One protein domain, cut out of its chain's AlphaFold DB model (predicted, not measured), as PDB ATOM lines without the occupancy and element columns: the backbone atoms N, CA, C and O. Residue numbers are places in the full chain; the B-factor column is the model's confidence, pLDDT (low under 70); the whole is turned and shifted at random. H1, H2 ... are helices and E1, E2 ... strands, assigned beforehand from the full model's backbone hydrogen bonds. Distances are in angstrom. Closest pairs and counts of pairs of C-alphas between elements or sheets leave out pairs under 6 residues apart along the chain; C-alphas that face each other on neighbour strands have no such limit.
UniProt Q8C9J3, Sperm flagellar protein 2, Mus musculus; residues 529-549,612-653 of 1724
ATOM      1  N   HIS A 529      -6.173 -58.149  -8.931       88.03
ATOM      2  CA  HIS A 529      -6.319 -56.798  -8.397       88.03
ATOM      3  C   HIS A 529      -5.813 -55.752  -9.397       88.03
ATOM      4  O   HIS A 529      -4.618 -55.676  -9.690       88.03
ATOM      5  N   VAL A 530      -6.728 -54.924  -9.905       89.84
ATOM      6  CA  VAL A 530      -6.404 -53.759 -10.739       89.84
ATOM      7  C   VAL A 530      -6.051 -52.575  -9.839       89.84
ATOM      8  O   VAL A 530      -6.848 -52.185  -8.988       89.84
ATOM      9  N   LEU A 531      -4.867 -51.991 -10.028       90.87
ATOM     10  CA  LEU A 531      -4.370 -50.860  -9.240       90.87
ATOM     11  C   LEU A 531      -4.228 -49.607 -10.115       90.87
ATOM     12  O   LEU A 531      -3.284 -49.492 -10.897       90.87
ATOM     13  N   SER A 532      -5.150 -48.653  -9.956       89.94
ATOM     14  CA  SER A 532      -5.050 -47.309 -10.543       89.94
ATOM     15  C   SER A 532      -4.447 -46.330  -9.537       89.94
ATOM     16  O   SER A 532      -4.910 -46.238  -8.398       89.94
ATOM     17  N   ILE A 533      -3.424 -45.576  -9.949       90.12
ATOM     18  CA  ILE A 533      -2.743 -44.623  -9.062       90.12
ATOM     19  C   ILE A 533      -3.659 -43.466  -8.633       90.12
ATOM     20  O   ILE A 533      -3.579 -43.032  -7.486       90.12
ATOM     21  N   ASP A 534      -4.563 -43.016  -9.507       86.88
ATOM     22  CA  ASP A 534      -5.484 -41.912  -9.217       86.88
ATOM     23  C   ASP A 534      -6.490 -42.308  -8.125       86.88
ATOM     24  O   ASP A 534      -6.669 -41.577  -7.149       86.88
ATOM     25  N   THR A 535      -7.056 -43.516  -8.221       89.60
ATOM     26  CA  THR A 535      -7.933 -44.093  -7.189       89.60
ATOM     27  C   THR A 535      -7.193 -44.251  -5.861       89.60
ATOM     28  O   THR A 535      -7.668 -43.769  -4.836       89.60
ATOM     29  N   LEU A 536      -5.983 -44.825  -5.871       91.33
ATOM     30  CA  LEU A 536      -5.190 -45.012  -4.650       91.33
ATOM     31  C   LEU A 536      -4.816 -43.683  -3.966       91.33
ATOM     32  O   LEU A 536      -4.735 -43.627  -2.736       91.33
ATOM     33  N   VAL A 537      -4.604 -42.609  -4.736       90.30
ATOM     34  CA  VAL A 537      -4.380 -41.250  -4.213       90.30
ATOM     35  C   VAL A 537      -5.665 -40.666  -3.617       90.30
ATOM     36  O   VAL A 537      -5.613 -40.136  -2.504       90.30
ATOM     37  N   GLN A 538      -6.810 -40.792  -4.299       89.75
ATOM     38  CA  GLN A 538      -8.116 -40.361  -3.780       89.75
ATOM     39  C   GLN A 538      -8.447 -41.070  -2.458       89.75
ATOM     40  O   GLN A 538      -8.713 -40.410  -1.456       89.75
ATOM     41  N   GLU A 539      -8.338 -42.400  -2.409       90.51
ATOM     42  CA  GLU A 539      -8.584 -43.196  -1.200       90.51
ATOM     43  C   GLU A 539      -7.604 -42.871  -0.061       90.51
ATOM     44  O   GLU A 539      -7.971 -42.932   1.112       90.51
ATOM     45  N   ALA A 540      -6.352 -42.515  -0.372       90.32
ATOM     46  CA  ALA A 540      -5.396 -42.080   0.643       90.32
ATOM     47  C   ALA A 540      -5.802 -40.735   1.264       90.32
ATOM     48  O   ALA A 540      -5.756 -40.585   2.489       90.32
ATOM     49  N   ILE A 541      -6.229 -39.770   0.444       89.70
ATOM     50  CA  ILE A 541      -6.743 -38.470   0.905       89.70
ATOM     51  C   ILE A 541      -8.045 -38.661   1.699       89.70
ATOM     52  O   ILE A 541      -8.181 -38.097   2.785       89.70
ATOM     53  N   GLN A 542      -8.944 -39.536   1.243       89.93
ATOM     54  CA  GLN A 542     -10.166 -39.900   1.963       89.93
ATOM     55  C   GLN A 542      -9.852 -40.515   3.338       89.93
ATOM     56  O   GLN A 542     -10.372 -40.050   4.351       89.93
ATOM     57  N   ALA A 543      -8.913 -41.466   3.421       88.52
ATOM     58  CA  ALA A 543      -8.471 -42.049   4.691       88.52
ATOM     59  C   ALA A 543      -7.855 -41.008   5.652       88.52
ATOM     60  O   ALA A 543      -7.920 -41.170   6.876       88.52
ATOM     61  N   PHE A 544      -7.274 -39.921   5.128       88.29
ATOM     62  CA  PHE A 544      -6.835 -38.779   5.934       88.29
ATOM     63  C   PHE A 544      -8.011 -37.927   6.436       88.29
ATOM     64  O   PHE A 544      -8.036 -37.575   7.618       88.29
ATOM     65  N   HIS A 545      -9.003 -37.640   5.587       87.19
ATOM     66  CA  HIS A 545     -10.205 -36.874   5.955       87.19
ATOM     67  C   HIS A 545     -11.058 -37.612   6.996       87.19
ATOM     68  O   HIS A 545     -11.474 -37.012   7.988       87.19
ATOM     69  N   GLU A 546     -11.204 -38.929   6.850       86.50
ATOM     70  CA  GLU A 546     -11.835 -39.837   7.821       86.50
ATOM     71  C   GLU A 546     -11.016 -40.028   9.110       86.50
ATOM     72  O   GLU A 546     -11.504 -40.599  10.086       86.50
ATOM     73  N   ARG A 547      -9.762 -39.548   9.139       77.64
ATOM     74  CA  ARG A 547      -8.786 -39.756  10.223       77.64
ATOM     75  C   ARG A 547      -8.605 -41.236  10.584       77.64
ATOM     76  O   ARG A 547      -8.523 -41.580  11.766       77.64
ATOM     77  N   GLN A 548      -8.529 -42.101   9.571       77.26
ATOM     78  CA  GLN A 548      -8.389 -43.548   9.730       77.26
ATOM     79  C   GLN A 548      -7.200 -43.876  10.647       77.26
ATOM     80  O   GLN A 548      -6.050 -43.555  10.335       77.26
ATOM     81  N   LYS A 549      -7.472 -44.513  11.791       68.80
ATOM     82  CA  LYS A 549      -6.455 -44.890  12.785       68.80
ATOM     83  C   LYS A 549      -5.931 -46.303  12.555       68.80
ATOM     84  O   LYS A 549      -6.617 -47.132  11.963       68.80
ATOM     85  N   SER A 612      -1.324 -41.193  15.405       63.14
ATOM     86  CA  SER A 612      -2.514 -42.056  15.480       63.14
ATOM     87  C   SER A 612      -3.043 -42.527  14.120       63.14
ATOM     88  O   SER A 612      -3.888 -43.419  14.083       63.14
ATOM     89  N   LEU A 613      -2.566 -41.942  13.015       77.25
ATOM     90  CA  LEU A 613      -3.072 -42.182  11.661       77.25
ATOM     91  C   LEU A 613      -2.461 -43.434  11.010       77.25
ATOM     92  O   LEU A 613      -1.258 -43.679  11.112       77.25
ATOM     93  N   SER A 614      -3.293 -44.167  10.268       84.38
ATOM     94  CA  SER A 614      -2.913 -45.238   9.334       84.38
ATOM     95  C   SER A 614      -1.843 -44.768   8.339       84.38
ATOM     96  O   SER A 614      -1.837 -43.603   7.940       84.38
ATOM     97  N   MET A 615      -0.962 -45.667   7.882       83.30
ATOM     98  CA  MET A 615       0.055 -45.341   6.866       83.30
ATOM     99  C   MET A 615      -0.579 -44.759   5.594       83.30
ATOM    100  O   MET A 615      -0.111 -43.734   5.094       83.30
ATOM    101  N   ARG A 616      -1.711 -45.321   5.145       87.30
ATOM    102  CA  ARG A 616      -2.506 -44.812   4.014       87.30
ATOM    103  C   ARG A 616      -2.924 -43.351   4.231       87.30
ATOM    104  O   ARG A 616      -2.673 -42.502   3.378       87.30
ATOM    105  N   ALA A 617      -3.445 -43.033   5.416       88.83
ATOM    106  CA  ALA A 617      -3.837 -41.677   5.813       88.83
ATOM    107  C   ALA A 617      -2.635 -40.716   5.967       88.83
ATOM    108  O   ALA A 617      -2.729 -39.541   5.616       88.83
ATOM    109  N   GLN A 618      -1.473 -41.190   6.431       89.19
ATOM    110  CA  GLN A 618      -0.248 -40.380   6.486       89.19
ATOM    111  C   GLN A 618       0.293 -40.033   5.088       89.19
ATOM    112  O   GLN A 618       0.877 -38.962   4.900       89.19
ATOM    113  N   LEU A 619       0.120 -40.921   4.104       90.15
ATOM    114  CA  LEU A 619       0.457 -40.657   2.701       90.15
ATOM    115  C   LEU A 619      -0.582 -39.747   2.026       90.15
ATOM    116  O   LEU A 619      -0.202 -38.846   1.273       90.15
ATOM    117  N   GLY A 620      -1.863 -39.896   2.372       90.93
ATOM    118  CA  GLY A 620      -2.937 -38.973   2.002       90.93
ATOM    119  C   GLY A 620      -2.669 -37.541   2.449       90.93
ATOM    120  O   GLY A 620      -2.645 -36.634   1.621       90.93
ATOM    121  N   ALA A 621      -2.340 -37.348   3.731       90.69
ATOM    122  CA  ALA A 621      -1.981 -36.047   4.299       90.69
ATOM    123  C   ALA A 621      -0.825 -35.365   3.543       90.69
ATOM    124  O   ALA A 621      -0.859 -34.162   3.281       90.69
ATOM    125  N   LYS A 622       0.205 -36.136   3.163       89.96
ATOM    126  CA  LYS A 622       1.347 -35.637   2.376       89.96
ATOM    127  C   LYS A 622       0.944 -35.278   0.944       89.96
ATOM    128  O   LYS A 622       1.446 -34.291   0.416       89.96
ATOM    129  N   SER A 623       0.046 -36.051   0.337       89.75
ATOM    130  CA  SER A 623      -0.438 -35.836  -1.032       89.75
ATOM    131  C   SER A 623      -1.340 -34.608  -1.120       89.75
ATOM    132  O   SER A 623      -1.065 -33.704  -1.909       89.75
ATOM    133  N   GLU A 624      -2.335 -34.498  -0.235       91.03
ATOM    134  CA  GLU A 624      -3.192 -33.316  -0.134       91.03
ATOM    135  C   GLU A 624      -2.376 -32.047   0.153       91.03
ATOM    136  O   GLU A 624      -2.633 -31.004  -0.444       91.03
ATOM    137  N   LEU A 625      -1.343 -32.125   1.002       89.39
ATOM    138  CA  LEU A 625      -0.453 -30.992   1.266       89.39
ATOM    139  C   LEU A 625       0.288 -30.503   0.007       89.39
ATOM    140  O   LEU A 625       0.550 -29.305  -0.097       89.39
ATOM    141  N   MET A 626       0.631 -31.381  -0.941       87.01
ATOM    142  CA  MET A 626       1.237 -30.964  -2.215       87.01
ATOM    143  C   MET A 626       0.190 -30.377  -3.167       87.01
ATOM    144  O   MET A 626       0.407 -29.284  -3.696       87.01
ATOM    145  N   LEU A 627      -0.973 -31.025  -3.295       87.66
ATOM    146  CA  LEU A 627      -2.080 -30.551  -4.134       87.66
ATOM    147  C   LEU A 627      -2.582 -29.165  -3.686       87.66
ATOM    148  O   LEU A 627      -2.628 -28.237  -4.491       87.66
ATOM    149  N   ARG A 628      -2.829 -28.962  -2.382       86.69
ATOM    150  CA  ARG A 628      -3.193 -27.655  -1.789       86.69
ATOM    151  C   ARG A 628      -2.109 -26.578  -1.940       86.69
ATOM    152  O   ARG A 628      -2.398 -25.400  -1.755       86.69
ATOM    153  N   ARG A 629      -0.866 -26.957  -2.257       85.58
ATOM    154  CA  ARG A 629       0.251 -26.042  -2.558       85.58
ATOM    155  C   ARG A 629       0.426 -25.775  -4.059       85.58
ATOM    156  O   ARG A 629       1.407 -25.130  -4.427       85.58
ATOM    157  N   GLY A 630      -0.467 -26.279  -4.916       80.47
ATOM    158  CA  GLY A 630      -0.347 -26.166  -6.372       80.47
ATOM    159  C   GLY A 630       0.845 -26.940  -6.943       80.47
ATOM    160  O   GLY A 630       1.429 -26.522  -7.939       80.47
ATOM    161  N   LYS A 631       1.261 -28.032  -6.285       81.04
ATOM    162  CA  LYS A 631       2.393 -28.871  -6.703       81.04
ATOM    163  C   LYS A 631       1.917 -30.274  -7.055       81.04
ATOM    164  O   LYS A 631       1.065 -30.834  -6.369       81.04
ATOM    165  N   SER A 632       2.522 -30.859  -8.086       84.55
ATOM    166  CA  SER A 632       2.366 -32.281  -8.386       84.55
ATOM    167  C   SER A 632       2.846 -33.143  -7.214       84.55
ATOM    168  O   SER A 632       3.747 -32.762  -6.457       84.55
ATOM    169  N   ILE A 633       2.239 -34.320  -7.059       89.75
ATOM    170  CA  ILE A 633       2.672 -35.314  -6.075       89.75
ATOM    171  C   ILE A 633       4.008 -35.906  -6.569       89.75
ATOM    172  O   ILE A 633       4.050 -36.428  -7.682       89.75
ATOM    173  N   PRO A 634       5.107 -35.836  -5.791       90.02
ATOM    174  CA  PRO A 634       6.391 -36.407  -6.196       90.02
ATOM    175  C   PRO A 634       6.321 -37.923  -6.416       90.02
ATOM    176  O   PRO A 634       5.696 -38.624  -5.619       90.02
ATOM    177  N   ASP A 635       7.059 -38.440  -7.405       90.35
ATOM    178  CA  ASP A 635       7.110 -39.875  -7.750       90.35
ATOM    179  C   ASP A 635       7.349 -40.795  -6.540       90.35
ATOM    180  O   ASP A 635       6.763 -41.868  -6.443       90.35
ATOM    181  N   ILE A 636       8.178 -40.359  -5.584       89.56
ATOM    182  CA  ILE A 636       8.479 -41.102  -4.349       89.56
ATOM    183  C   ILE A 636       7.214 -41.303  -3.497       89.56
ATOM    184  O   ILE A 636       7.035 -42.368  -2.910       89.56
ATOM    185  N   LEU A 637       6.318 -40.309  -3.440       89.63
ATOM    186  CA  LEU A 637       5.045 -40.443  -2.731       89.63
ATOM    187  C   LEU A 637       4.070 -41.336  -3.506       89.63
ATOM    188  O   LEU A 637       3.477 -42.217  -2.885       89.63
ATOM    189  N   LEU A 638       3.972 -41.189  -4.833       91.67
ATOM    190  CA  LEU A 638       3.146 -42.060  -5.684       91.67
ATOM    191  C   LEU A 638       3.546 -43.538  -5.538       91.67
ATOM    192  O   LEU A 638       2.701 -44.381  -5.243       91.67
ATOM    193  N   VAL A 639       4.843 -43.845  -5.638       90.25
ATOM    194  CA  VAL A 639       5.358 -45.207  -5.423       90.25
ATOM    195  C   VAL A 639       5.123 -45.670  -3.984       90.25
ATOM    196  O   VAL A 639       4.752 -46.820  -3.787       90.25
ATOM    197  N   SER A 640       5.257 -44.807  -2.968       89.05
ATOM    198  CA  SER A 640       4.966 -45.213  -1.582       89.05
ATOM    199  C   SER A 640       3.489 -45.552  -1.339       89.05
ATOM    200  O   SER A 640       3.202 -46.470  -0.574       89.05
ATOM    201  N   ILE A 641       2.560 -44.868  -2.019       90.96
ATOM    202  CA  ILE A 641       1.119 -45.169  -1.987       90.96
ATOM    203  C   ILE A 641       0.857 -46.508  -2.675       90.96
ATOM    204  O   ILE A 641       0.205 -47.377  -2.098       90.96
ATOM    205  N   LEU A 642       1.425 -46.705  -3.865       90.47
ATOM    206  CA  LEU A 642       1.269 -47.941  -4.625       90.47
ATOM    207  C   LEU A 642       1.868 -49.156  -3.898       90.47
ATOM    208  O   LEU A 642       1.241 -50.208  -3.835       90.47
ATOM    209  N   VAL A 643       3.041 -49.011  -3.281       88.73
ATOM    210  CA  VAL A 643       3.681 -50.072  -2.486       88.73
ATOM    211  C   VAL A 643       2.926 -50.337  -1.182       88.73
ATOM    212  O   VAL A 643       2.890 -51.483  -0.744       88.73
ATOM    213  N   ASN A 644       2.274 -49.336  -0.575       89.25
ATOM    214  CA  ASN A 644       1.339 -49.605   0.522       89.25
ATOM    215  C   ASN A 644       0.145 -50.424   0.019       89.25
ATOM    216  O   ASN A 644      -0.239 -51.365   0.693       89.25
ATOM    217  N   ALA A 645      -0.427 -50.104  -1.146       89.04
ATOM    218  CA  ALA A 645      -1.553 -50.857  -1.700       89.04
ATOM    219  C   ALA A 645      -1.175 -52.312  -2.030       89.04
ATOM    220  O   ALA A 645      -1.880 -53.230  -1.630       89.04
ATOM    221  N   ILE A 646      -0.022 -52.531  -2.676       87.21
ATOM    222  CA  ILE A 646       0.491 -53.871  -3.011       87.21
ATOM    223  C   ILE A 646       0.738 -54.719  -1.750       87.21
ATOM    224  O   ILE A 646       0.557 -55.931  -1.795       87.21
ATOM    225  N   LYS A 647       1.105 -54.106  -0.615       84.53
ATOM    226  CA  LYS A 647       1.314 -54.811   0.665       84.53
ATOM    227  C   LYS A 647       0.034 -55.259   1.376       84.53
ATOM    228  O   LYS A 647       0.125 -56.112   2.249       84.53
ATOM    229  N   GLU A 648      -1.128 -54.715   1.016       83.49
ATOM    230  CA  GLU A 648      -2.429 -55.176   1.526       83.49
ATOM    231  C   GLU A 648      -2.997 -56.341   0.677       83.49
ATOM    232  O   GLU A 648      -4.024 -56.918   1.034       83.49
ATOM    233  N   ILE A 649      -2.356 -56.698  -0.450       83.64
ATOM    234  CA  ILE A 649      -2.786 -57.795  -1.334       83.64
ATOM    235  C   ILE A 649      -2.191 -59.130  -0.838       83.64
ATOM    236  O   ILE A 649      -0.972 -59.222  -0.665       83.64
ATOM    237  N   PRO A 650      -3.007 -60.188  -0.653       81.18
ATOM    238  CA  PRO A 650      -2.535 -61.541  -0.356       81.18
ATOM    239  C   PRO A 650      -1.465 -62.056  -1.333       81.18
ATOM    240  O   PRO A 650      -1.579 -61.898  -2.545       81.18
ATOM    241  N   VAL A 651      -0.454 -62.752  -0.800       70.65
ATOM    242  CA  VAL A 651       0.761 -63.203  -1.520       70.65
ATOM    243  C   VAL A 651       0.473 -64.080  -2.754       70.65
ATOM    244  O   VAL A 651       1.260 -64.089  -3.709       70.65
ATOM    245  N   ASP A 652      -0.664 -64.778  -2.748       72.67
ATOM    246  CA  ASP A 652      -1.123 -65.687  -3.806       72.67
ATOM    247  C   ASP A 652      -2.004 -65.015  -4.879       72.67
ATOM    248  O   ASP A 652      -2.363 -65.653  -5.869       72.67
ATOM    249  N   GLN A 653      -2.364 -63.736  -4.717       81.81
ATOM    250  CA  GLN A 653      -3.241 -63.014  -5.643       81.81
ATOM    251  C   GLN A 653      -2.460 -62.172  -6.657       81.81
ATOM    252  O   GLN A 653      -1.532 -61.434  -6.323       81.81
TER     253      GLN A 653
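AT A GLANCE: This is residues 529 to 549 and 612 to 653 of the 1724 residues of the protein "Sperm flagellar protein 2" of Mus musculus (UniProt Q8C9J3). Two helices, H2 and H3, form a hairpin whose arms are slid along each other and overlap only in part, and a third helix, H1, crosses over one side of it. The short strand E1 leads into H1. The printed part has 63 residues with one named strand and three named helices in the order E1, H1, H2, H3; E1 pairs with no named strand, and the class is mostly helix. The whole is compact, with a radius of gyration of the C-alphas of 11.7 A, yet elongated in outline, spanning 40 by 25 by 16 A.

IN THESE COORDINATES: E1 is residues 529 to 532, beginning at C-alpha 529 (-6.319, -56.798, -8.397). H1 is residues 533 to 545, 18.5 A long. H2 is residues 615 to 627, 18.6 A long, with C-alpha 615 at (0.055, -45.341, 6.866). H3 is residues 635 to 647, 18.1 A long, ending at C-alpha 647 (1.314, -54.811, 0.665).

HOW THE PARTS SIT: E1 and H1 meet only through their tight link. H1 touches H2, about perpendicular at 78 degrees; their closest C-alphas, of Ile 541 and Gly 620, are 4.0 A apart. H1 touches H3, about perpendicular at 84 degrees, with the C-alphas of Ile 533 and Leu 642 closest at 6.8 A. H2 and H3 are a helical hairpin at a shallow tilt of 25 degrees, opposite ways; they touch, with the C-alphas of Leu 619 and Ile 641 closest at 6.5 A. The helix packing is mostly crossed, but only just: 1 of these 3 pairs is at a shallow tilt. E1 and H2 are apart. Every O i to N i+4 pair is within hydrogen-bond range in H1, H2 and H3.

THE WHOLE: The two C-alphas farthest apart, of Arg 629 and Asp 652, are 39.7 A from each other. Residues 550 to 611 are not printed, and C-alphas 549 and 612 are 5.6 A apart across this cut, which lies in the link from H1 to H2. The link from H2 to H3 is short, with 7 residues. The mean pLDDT of the printed part is 86.4; residues 549 and 612 are under 70.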